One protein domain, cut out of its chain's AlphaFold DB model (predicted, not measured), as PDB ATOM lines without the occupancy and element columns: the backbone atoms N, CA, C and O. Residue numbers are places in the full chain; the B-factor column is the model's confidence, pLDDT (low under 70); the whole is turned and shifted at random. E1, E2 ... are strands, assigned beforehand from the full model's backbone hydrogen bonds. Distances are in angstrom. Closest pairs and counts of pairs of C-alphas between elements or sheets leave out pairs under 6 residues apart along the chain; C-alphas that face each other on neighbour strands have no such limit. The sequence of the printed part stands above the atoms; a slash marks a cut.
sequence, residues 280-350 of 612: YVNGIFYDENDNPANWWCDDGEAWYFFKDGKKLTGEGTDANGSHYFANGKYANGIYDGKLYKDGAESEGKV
ATOM      1  N   TYR A 280    -193.848  92.593  31.489       95.19
ATOM      2  CA  TYR A 280    -192.400  92.721  31.577       95.19
ATOM      3  C   TYR A 280    -191.713  91.841  30.541       95.19
ATOM      4  O   TYR A 280    -191.908  90.616  30.509       95.19
ATOM      5  N   VAL A 281    -190.852  92.473  29.748       95.19
ATOM      6  CA  VAL A 281    -189.970  91.830  28.780       95.19
ATOM      7  C   VAL A 281    -188.558  92.364  28.982       95.19
ATOM      8  O   VAL A 281    -188.304  93.553  28.814       95.19
ATOM      9  N   ASN A 282    -187.635  91.480  29.371       92.00
ATOM     10  CA  ASN A 282    -186.237  91.821  29.657       92.00
ATOM     11  C   ASN A 282    -186.067  93.029  30.612       92.00
ATOM     12  O   ASN A 282    -185.268  93.931  30.371       92.00
ATOM     13  N   GLY A 283    -186.878  93.078  31.676       92.75
ATOM     14  CA  GLY A 283    -186.840  94.153  32.676       92.75
ATOM     15  C   GLY A 283    -187.448  95.490  32.232       92.75
ATOM     16  O   GLY A 283    -187.383  96.450  32.994       92.75
ATOM     17  N   ILE A 284    -188.039  95.557  31.037       95.50
ATOM     18  CA  ILE A 284    -188.815  96.699  30.549       95.50
ATOM     19  C   ILE A 284    -190.295  96.343  30.649       95.50
ATOM     20  O   ILE A 284    -190.728  95.320  30.117       95.50
ATOM     21  N   PHE A 285    -191.059  97.171  31.351       96.56
ATOM     22  CA  PHE A 285    -192.508  97.093  31.399       96.56
ATOM     23  C   PHE A 285    -193.102  97.790  30.180       96.56
ATOM     24  O   PHE A 285    -192.815  98.962  29.925       96.56
ATOM     25  N   TYR A 286    -193.926  97.060  29.439       95.56
ATOM     26  CA  TYR A 286    -194.701  97.592  28.331       95.56
ATOM     27  C   TYR A 286    -196.130  97.853  28.798       95.56
ATOM     28  O   TYR A 286    -196.743  96.993  29.436       95.56
ATOM     29  N   ASP A 287    -196.638  99.045  28.496       93.75
ATOM     30  CA  ASP A 287    -197.995  99.468  28.815       93.75
ATOM     31  C   ASP A 287    -199.038  98.761  27.931       93.75
ATOM     32  O   ASP A 287    -198.725  97.884  27.130       93.75
ATOM     33  N   GLU A 288    -200.311  99.109  28.100       91.56
ATOM     34  CA  GLU A 288    -201.433  98.556  27.328       91.56
ATOM     35  C   GLU A 288    -201.384  98.836  25.816       91.56
ATOM     36  O   GLU A 288    -202.095  98.179  25.055       91.56
ATOM     37  N   ASN A 289    -200.527  99.761  25.380       91.44
ATOM     38  CA  ASN A 289    -200.328 100.150  23.987       91.44
ATOM     39  C   ASN A 289    -199.028  99.577  23.396       91.44
ATOM     40  O   ASN A 289    -198.593 100.033  22.338       91.44
ATOM     41  N   ASP A 290    -198.406  98.599  24.065       92.50
ATOM     42  CA  ASP A 290    -197.133  97.979  23.677       92.50
ATOM     43  C   ASP A 290    -195.951  98.967  23.619       92.50
ATOM     44  O   ASP A 290    -194.939  98.697  22.967       92.50
ATOM     45  N   ASN A 291    -196.036 100.096  24.330       92.44
ATOM     46  CA  ASN A 291    -194.929 101.039  24.474       92.44
ATOM     47  C   ASN A 291    -194.226 100.829  25.820       92.44
ATOM     48  O   ASN A 291    -194.889 100.499  26.805       92.44
ATOM     49  N   PRO A 292    -192.899 101.037  25.917       94.56
ATOM     50  CA  PRO A 292    -192.236 101.118  27.212       94.56
ATOM     51  C   PRO A 292    -192.944 102.151  28.092       94.56
ATOM     52  O   PRO A 292    -193.078 103.313  27.705       94.56
ATOM     53  N   ALA A 293    -193.412 101.724  29.262       96.19
ATOM     54  CA  ALA A 293    -194.218 102.568  30.131       96.19
ATOM     55  C   ALA A 293    -193.444 103.822  30.554       96.19
ATOM     56  O   ALA A 293    -192.315 103.740  31.035       96.19
ATOM     57  N   ASN A 294    -194.050 104.993  30.394       96.06
ATOM     58  CA  ASN A 294    -193.392 106.274  30.669       96.06
ATOM     59  C   ASN A 294    -194.245 107.183  31.567       96.06
ATOM     60  O   ASN A 294    -194.192 108.408  31.462       96.06
ATOM     61  N   TRP A 295    -195.099 106.563  32.384       96.25
ATOM     62  CA  TRP A 295    -196.026 107.227  33.291       96.25
ATOM     63  C   TRP A 295    -196.414 106.300  34.452       96.25
ATOM     64  O   TRP A 295    -195.894 105.188  34.572       96.25
ATOM     65  N   TRP A 296    -197.351 106.738  35.294       96.69
ATOM     66  CA  TRP A 296    -198.075 105.860  36.211       96.69
ATOM     67  C   TRP A 296    -198.763 104.730  35.445       96.69
ATOM     68  O   TRP A 296    -199.604 104.977  34.581       96.69
ATOM     69  N   CYS A 297    -198.418 103.491  35.777       95.38
ATOM     70  CA  CYS A 297    -199.043 102.290  35.241       95.38
ATOM     71  C   CYS A 297    -199.239 101.260  36.355       95.38
ATOM     72  O   CYS A 297    -198.404 101.136  37.251       95.38
ATOM     73  N   ASP A 298    -200.332 100.509  36.265       94.88
ATOM     74  CA  ASP A 298    -200.548  99.304  37.062       94.88
ATOM     75  C   ASP A 298    -199.858  98.117  36.383       94.88
ATOM     76  O   ASP A 298    -200.229  97.730  35.268       94.88
ATOM     77  N   ASP A 299    -198.845  97.565  37.050       94.06
ATOM     78  CA  ASP A 299    -198.067  96.431  36.550       94.06
ATOM     79  C   ASP A 299    -198.637  95.058  36.941       94.06
ATOM     80  O   ASP A 299    -198.037  94.027  36.627       94.06
ATOM     81  N   GLY A 300    -199.810  95.046  37.581       91.06
ATOM     82  CA  GLY A 300    -200.503  93.863  38.083       91.06
ATOM     83  C   GLY A 300    -200.279  93.606  39.574       91.06
ATOM     84  O   GLY A 300    -201.034  92.836  40.164       91.06
ATOM     85  N   GLU A 301    -199.278  94.240  40.192       93.00
ATOM     86  CA  GLU A 301    -199.081  94.225  41.647       93.00
ATOM     87  C   GLU A 301    -199.608  95.515  42.284       93.00
ATOM     88  O   GLU A 301    -200.327  95.478  43.283       93.00
ATOM     89  N   ALA A 302    -199.236  96.662  41.714       95.31
ATOM     90  CA  ALA A 302    -199.679  97.978  42.148       95.31
ATOM     91  C   ALA A 302    -199.422  99.025  41.053       95.31
ATOM     92  O   ALA A 302    -198.820  98.756  40.013       95.31
ATOM     93  N   TRP A 303    -199.822 100.263  41.332       96.31
ATOM     94  CA  TRP A 303    -199.428 101.416  40.533       96.31
ATOM     95  C   TRP A 303    -197.985 101.825  40.831       96.31
ATOM     96  O   TRP A 303    -197.603 102.009  41.991       96.31
ATOM     97  N   TYR A 304    -197.207 102.017  39.770       97.75
ATOM     98  CA  TYR A 304    -195.848 102.545  39.817       97.75
ATOM     99  C   TYR A 304    -195.650 103.592  38.720       97.75
ATOM    100  O   TYR A 304    -196.220 103.482  37.636       97.75
ATOM    101  N   PHE A 305    -194.830 104.599  38.986       97.75
ATOM    102  CA  PHE A 305    -194.367 105.559  38.001       97.75
ATOM    103  C   PHE A 305    -193.178 104.980  37.238       97.75
ATOM    104  O   PHE A 305    -192.146 104.636  37.828       97.75
ATOM    105  N   PHE A 306    -193.322 104.873  35.923       97.62
ATOM    106  CA  PHE A 306    -192.286 104.363  35.041       97.62
ATOM    107  C   PHE A 306    -191.654 105.478  34.213       97.62
ATOM    108  O   PHE A 306    -192.301 106.460  33.854       97.62
ATOM    109  N   LYS A 307    -190.386 105.279  33.863       96.81
ATOM    110  CA  LYS A 307    -189.677 106.029  32.834       96.81
ATOM    111  C   LYS A 307    -188.951 105.045  31.928       96.81
ATOM    112  O   LYS A 307    -188.220 104.186  32.424       96.81
ATOM    113  N   ASP A 308    -189.185 105.137  30.622       95.44
ATOM    114  CA  ASP A 308    -188.621 104.225  29.614       95.44
ATOM    115  C   ASP A 308    -188.822 102.728  29.963       95.44
ATOM    116  O   ASP A 308    -187.947 101.880  29.780       95.44
ATOM    117  N   GLY A 309    -189.986 102.409  30.533       95.38
ATOM    118  CA  GLY A 309    -190.421 101.082  30.970       95.38
ATOM    119  C   GLY A 309    -189.782 100.571  32.262       95.38
ATOM    120  O   GLY A 309    -189.986  99.413  32.620       95.38
ATOM    121  N   LYS A 310    -189.030 101.392  33.001       97.38
ATOM    122  CA  LYS A 310    -188.472 101.030  34.315       97.38
ATOM    123  C   LYS A 310    -189.112 101.850  35.424       97.38
ATOM    124  O   LYS A 310    -189.364 103.034  35.238       97.38
ATOM    125  N   LYS A 311    -189.336 101.236  36.589       97.69
ATOM    126  CA  LYS A 311    -189.799 101.951  37.788       97.69
ATOM    127  C   LYS A 311    -188.803 103.066  38.114       97.69
ATOM    128  O   LYS A 311    -187.607 102.801  38.249       97.69
ATOM    129  N   LEU A 312    -189.277 104.307  38.187       97.38
ATOM    130  CA  LEU A 312    -188.403 105.467  38.327       97.38
ATOM    131  C   LEU A 312    -187.837 105.560  39.749       97.38
ATOM    132  O   LEU A 312    -188.582 105.557  40.727       97.38
ATOM    133  N   THR A 313    -186.523 105.718  39.853       96.31
ATOM    134  CA  THR A 313    -185.865 106.248  41.052       96.31
ATOM    135  C   THR A 313    -185.156 107.531  40.644       96.31
ATOM    136  O   THR A 313    -184.307 107.489  39.755       96.31
ATOM    137  N   GLY A 314    -185.529 108.660  41.243       95.56
ATOM    138  CA  GLY A 314    -185.070 109.991  40.845       95.56
ATOM    139  C   GLY A 314    -186.216 110.972  40.598       95.56
ATOM    140  O   GLY A 314    -187.375 110.690  40.898       95.56
ATOM    141  N   GLU A 315    -185.891 112.130  40.027       95.44
ATOM    142  CA  GLU A 315    -186.871 113.174  39.719       95.44
ATOM    143  C   GLU A 315    -187.760 112.803  38.523       95.44
ATOM    144  O   GLU A 315    -187.288 112.393  37.455       95.44
ATOM    145  N   GLY A 316    -189.067 112.981  38.700       94.81
ATOM    146  CA  GLY A 316    -190.096 112.809  37.683       94.81
ATOM    147  C   GLY A 316    -191.161 113.893  37.803       94.81
ATOM    148  O   GLY A 316    -191.183 114.671  38.752       94.81
ATOM    149  N   THR A 317    -192.042 113.985  36.816       95.25
ATOM    150  CA  THR A 317    -193.186 114.899  36.862       95.25
ATOM    151  C   THR A 317    -194.424 114.134  36.450       95.25
ATOM    152  O   THR A 317    -194.430 113.496  35.398       95.25
ATOM    153  N   ASP A 318    -195.448 114.200  37.288       94.75
ATOM    154  CA  ASP A 318    -196.766 113.658  37.003       94.75
ATOM    155  C   ASP A 318    -197.833 114.762  37.057       94.75
ATOM    156  O   ASP A 318    -197.524 115.955  37.033       94.75
ATOM    157  N   ALA A 319    -199.111 114.376  37.093       93.62
ATOM    158  CA  ALA A 319    -200.219 115.326  37.145       93.62
ATOM    159  C   ALA A 319    -200.224 116.198  38.419       93.62
ATOM    160  O   ALA A 319    -200.808 117.279  38.407       93.62
ATOM    161  N   ASN A 320    -199.562 115.755  39.491       91.62
ATOM    162  CA  ASN A 320    -199.449 116.465  40.762       91.62
ATOM    163  C   ASN A 320    -198.177 117.326  40.843       91.62
ATOM    164  O   ASN A 320    -197.881 117.866  41.908       91.62
ATOM    165  N   GLY A 321    -197.406 117.447  39.758       92.88
ATOM    166  CA  GLY A 321    -196.190 118.258  39.694       92.88
ATOM    167  C   GLY A 321    -194.901 117.440  39.721       92.88
ATOM    168  O   GLY A 321    -194.881 116.260  39.373       92.88
ATOM    169  N   SER A 322    -193.794 118.104  40.059       94.19
ATOM    170  CA  SER A 322    -192.470 117.481  40.117       94.19
ATOM    171  C   SER A 322    -192.238 116.818  41.471       94.19
ATOM    172  O   SER A 322    -192.381 117.460  42.508       94.19
ATOM    173  N   HIS A 323    -191.837 115.549  41.439       95.50
ATOM    174  CA  HIS A 323    -191.659 114.698  42.614       95.50
ATOM    175  C   HIS A 323    -190.392 113.860  42.482       95.50
ATOM    176  O   HIS A 323    -189.964 113.512  41.379       95.50
ATOM    177  N   TYR A 324    -189.816 113.482  43.616       96.75
ATOM    178  CA  TYR A 324    -188.800 112.446  43.685       96.75
ATOM    179  C   TYR A 324    -189.467 111.085  43.887       96.75
ATOM    180  O   TYR A 324    -190.283 110.889  44.792       96.75
ATOM    181  N   PHE A 325    -189.108 110.127  43.045       97.38
ATOM    182  CA  PHE A 325    -189.613 108.766  43.097       97.38
ATOM    183  C   PHE A 325    -188.542 107.826  43.643       97.38
ATOM    184  O   PHE A 325    -187.350 107.985  43.379       97.38
ATOM    185  N   ALA A 326    -188.971 106.816  44.387       96.50
ATOM    186  CA  ALA A 326    -188.158 105.702  44.838       96.50
ATOM    187  C   ALA A 326    -188.825 104.403  44.379       96.50
ATOM    188  O   ALA A 326    -189.904 104.044  44.852       96.50
ATOM    189  N   ASN A 327    -188.190 103.707  43.431       96.06
ATOM    190  CA  ASN A 327    -188.704 102.475  42.830       96.06
ATOM    191  C   ASN A 327    -190.157 102.605  42.325       96.06
ATOM    192  O   ASN A 327    -191.014 101.757  42.580       96.06
ATOM    193  N   GLY A 328    -190.442 103.704  41.629       96.81
ATOM    194  CA  GLY A 328    -191.735 104.004  41.022       96.81
ATOM    195  C   GLY A 328    -192.815 104.455  42.003       96.81
ATOM    196  O   GLY A 328    -193.953 104.635  41.593       96.81
ATOM    197  N   LYS A 329    -192.507 104.655  43.284       96.69
ATOM    198  CA  LYS A 329    -193.435 105.266  44.246       96.69
ATOM    199  C   LYS A 329    -192.931 106.634  44.657       96.69
ATOM    200  O   LYS A 329    -191.737 106.898  44.554       96.69
ATOM    201  N   TYR A 330    -193.817 107.489  45.151       96.31
ATOM    202  CA  TYR A 330    -193.385 108.726  45.785       96.31
ATOM    203  C   TYR A 330    -192.413 108.432  46.931       96.31
ATOM    204  O   TYR A 330    -192.666 107.574  47.785       96.31
ATOM    205  N   ALA A 331    -191.280 109.127  46.923       96.25
ATOM    206  CA  ALA A 331    -190.232 108.915  47.898       96.25
ATOM    207  C   ALA A 331    -190.654 109.387  49.291       96.25
ATOM    208  O   ALA A 331    -191.255 110.448  49.460       96.25
ATOM    209  N   ASN A 332    -190.307 108.579  50.288       94.81
ATOM    210  CA  ASN A 332    -190.590 108.830  51.691       94.81
ATOM    211  C   ASN A 332    -189.350 108.461  52.515       94.81
ATOM    212  O   ASN A 332    -189.053 107.282  52.697       94.81
ATOM    213  N   GLY A 333    -188.613 109.467  52.982       93.00
ATOM    214  CA  GLY A 333    -187.378 109.324  53.753       93.00
ATOM    215  C   GLY A 333    -186.224 110.112  53.141       93.00
ATOM    216  O   GLY A 333    -186.442 111.025  52.346       93.00
ATOM    217  N   ILE A 334    -184.992 109.774  53.522       92.31
ATOM    218  CA  ILE A 334    -183.796 110.441  52.996       92.31
ATOM    219  C   ILE A 334    -183.309 109.738  51.727       92.31
ATOM    220  O   ILE A 334    -182.989 108.550  51.756       92.31
ATOM    221  N   TYR A 335    -183.182 110.499  50.642       91.94
ATOM    222  CA  TYR A 335    -182.582 110.075  49.379       91.94
ATOM    223  C   TYR A 335    -181.574 111.136  48.947       91.94
ATOM    224  O   TYR A 335    -181.878 112.325  48.976       91.94
ATOM    225  N   ASP A 336    -180.348 110.719  48.627       89.06
ATOM    226  CA  ASP A 336    -179.249 111.614  48.238       89.06
ATOM    227  C   ASP A 336    -179.045 112.815  49.190       89.06
ATOM    228  O   ASP A 336    -178.748 113.936  48.783       89.06
ATOM    229  N   GLY A 337    -179.223 112.578  50.496       88.94
ATOM    230  CA  GLY A 337    -179.049 113.583  51.552       88.94
ATOM    231  C   GLY A 337    -180.216 114.563  51.724       88.94
ATOM    232  O   GLY A 337    -180.166 115.414  52.612       88.94
ATOM    233  N   LYS A 338    -181.278 114.439  50.926       92.81
ATOM    234  CA  LYS A 338    -182.499 115.244  51.024       92.81
ATOM    235  C   LYS A 338    -183.634 114.426  51.627       92.81
ATOM    236  O   LYS A 338    -183.780 113.245  51.325       92.81
ATOM    237  N   LEU A 339    -184.435 115.054  52.483       94.88
ATOM    238  CA  LEU A 339    -185.623 114.440  53.072       94.88
ATOM    239  C   LEU A 339    -186.810 114.644  52.135       94.88
ATOM    240  O   LEU A 339    -187.088 115.776  51.751       94.88
ATOM    241  N   TYR A 340    -187.523 113.571  51.822       95.62
ATOM    242  CA  TYR A 340    -188.729 113.599  51.006       95.62
ATOM    243  C   TYR A 340    -189.922 113.063  51.786       95.62
ATOM    244  O   TYR A 340    -189.806 112.061  52.497       95.62
ATOM    245  N   LYS A 341    -191.071 113.710  51.615       95.06
ATOM    246  CA  LYS A 341    -192.375 113.232  52.067       95.06
ATOM    247  C   LYS A 341    -193.315 113.252  50.879       95.06
ATOM    248  O   LYS A 341    -193.502 114.303  50.272       95.06
ATOM    249  N   ASP A 342    -193.881 112.096  50.561       94.00
ATOM    250  CA  ASP A 342    -194.785 111.939  49.423       94.00
ATOM    251  C   ASP A 342    -194.198 112.530  48.127       94.00
ATOM    252  O   ASP A 342    -194.891 113.142  47.325       94.00
ATOM    253  N   GLY A 343    -192.887 112.339  47.928       93.50
ATOM    254  CA  GLY A 343    -192.152 112.783  46.743       93.50
ATOM    255  C   GLY A 343    -191.721 114.253  46.748       93.50
ATOM    256  O   GLY A 343    -190.840 114.613  45.968       93.50
ATOM    257  N   ALA A 344    -192.237 115.084  47.652       93.81
ATOM    258  CA  ALA A 344    -191.814 116.474  47.804       93.81
ATOM    259  C   ALA A 344    -190.641 116.598  48.789       93.81
ATOM    260  O   ALA A 344    -190.630 115.940  49.833       93.81
ATOM    261  N   GLU A 345    -189.654 117.445  48.477       93.88
ATOM    262  CA  GLU A 345    -188.570 117.756  49.420       93.88
ATOM    263  C   GLU A 345    -189.153 118.463  50.657       93.88
ATOM    264  O   GLU A 345    -189.956 119.387  50.541       93.88
ATOM    265  N   SER A 346    -188.759 118.015  51.848       92.12
ATOM    266  CA  SER A 346    -189.207 118.554  53.129       92.12
ATOM    267  C   SER A 346    -188.061 119.242  53.873       92.12
ATOM    268  O   SER A 346    -186.903 118.811  53.833       92.12
ATOM    269  N   GLU A 347    -188.396 120.312  54.590       90.00
ATOM    270  CA  GLU A 347    -187.448 121.077  55.402       90.00
ATOM    271  C   GLU A 347    -187.141 120.427  56.763       90.00
ATOM    272  O   GLU A 347    -186.187 120.836  57.412       90.00
ATOM    273  N   GLY A 348    -187.864 119.371  57.162       88.06
ATOM    274  CA  GLY A 348    -187.726 118.727  58.473       88.06
ATOM    275  C   GLY A 348    -188.941 118.974  59.368       88.06
ATOM    276  O   GLY A 348    -189.993 119.394  58.888       88.06
ATOM    277  N   LYS A 349    -188.811 118.658  60.663       92.44
ATOM    278  CA  LYS A 349    -189.893 118.721  61.669       92.44
ATOM    279  C   LYS A 349    -191.184 118.055  61.169       92.44
ATOM    280  O   LYS A 349    -192.272 118.627  61.200       92.44
ATOM    281  N   VAL A 350    -191.059 116.840  60.640       94.62
ATOM    282  CA  VAL A 350    -192.154 116.158  59.944       94.62
ATOM    283  C   VAL A 350    -192.121 114.654  60.181       94.62
ATOM    284  O   VAL A 350    -191.060 114.040  60.298       94.62
TER     285      VAL A 350
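This is residues 280 to 350 of the 612 residues of the protein "Peptidase_C39_2 domain-containing protein" of Tissierellia bacterium KA00581 (UniProt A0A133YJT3). Three two-stranded hairpins follow one another in a row along the longest axis, E2 with E3, E4 with E5, E6 with E7, with the short strand E1 near one end of the row. The 71 printed residues hold no named helix and seven named strands, E1 to E7 in order; the class is all strand, though only 29 residues are in named elements. Each hairpin is its own antiparallel sheet. The whole is only just compact, close to loose, with a radius of gyration of the C-alphas of 13.0 A, and elongated, spanning 43 by 23 by 19 A.

Start at E1, residues 284 to 286, which pairs with no named strand; its residues 284 to 285 pair with 280 to 281. Next find the hairpin of E2, residues 296 to 298, and E3, residues 303 to 307, where N 297 and O 304 are 2.9 A apart, within hydrogen-bond range. E1 and E3 are near each other, with 5 pairs of C-alphas within 10 A. In the hairpin of E4, residues 314 to 318, and E5, residues 321 to 326, look for N 316 and O 323, 2.9 A. The closest C-alphas of E3 and E5, Phe 305 and Phe 325, are 7.7 A apart. In the hairpin of E6, residues 333 to 335, and E7, residues 338 to 341, N 340 and O 333 are 2.8 A apart. The closest C-alphas of E5 and E7, Tyr 324 and Tyr 340, are 7.4 A apart. E1 and E7 are apart.

Find C-alpha 284 at (-188.815, 96.699, 30.549), where E1 begins. E3 runs 13.3 A, E4 12.8 A, E5 15.8 A and E7 10.1 A, to C-alpha 341 at (-192.375, 113.232, 52.067).

The C-alphas farthest apart, of Asp 290 and Lys 349, are 43.9 A apart. The printed part has no cut, no link is long, and no printed residue is under 70 in pLDDT.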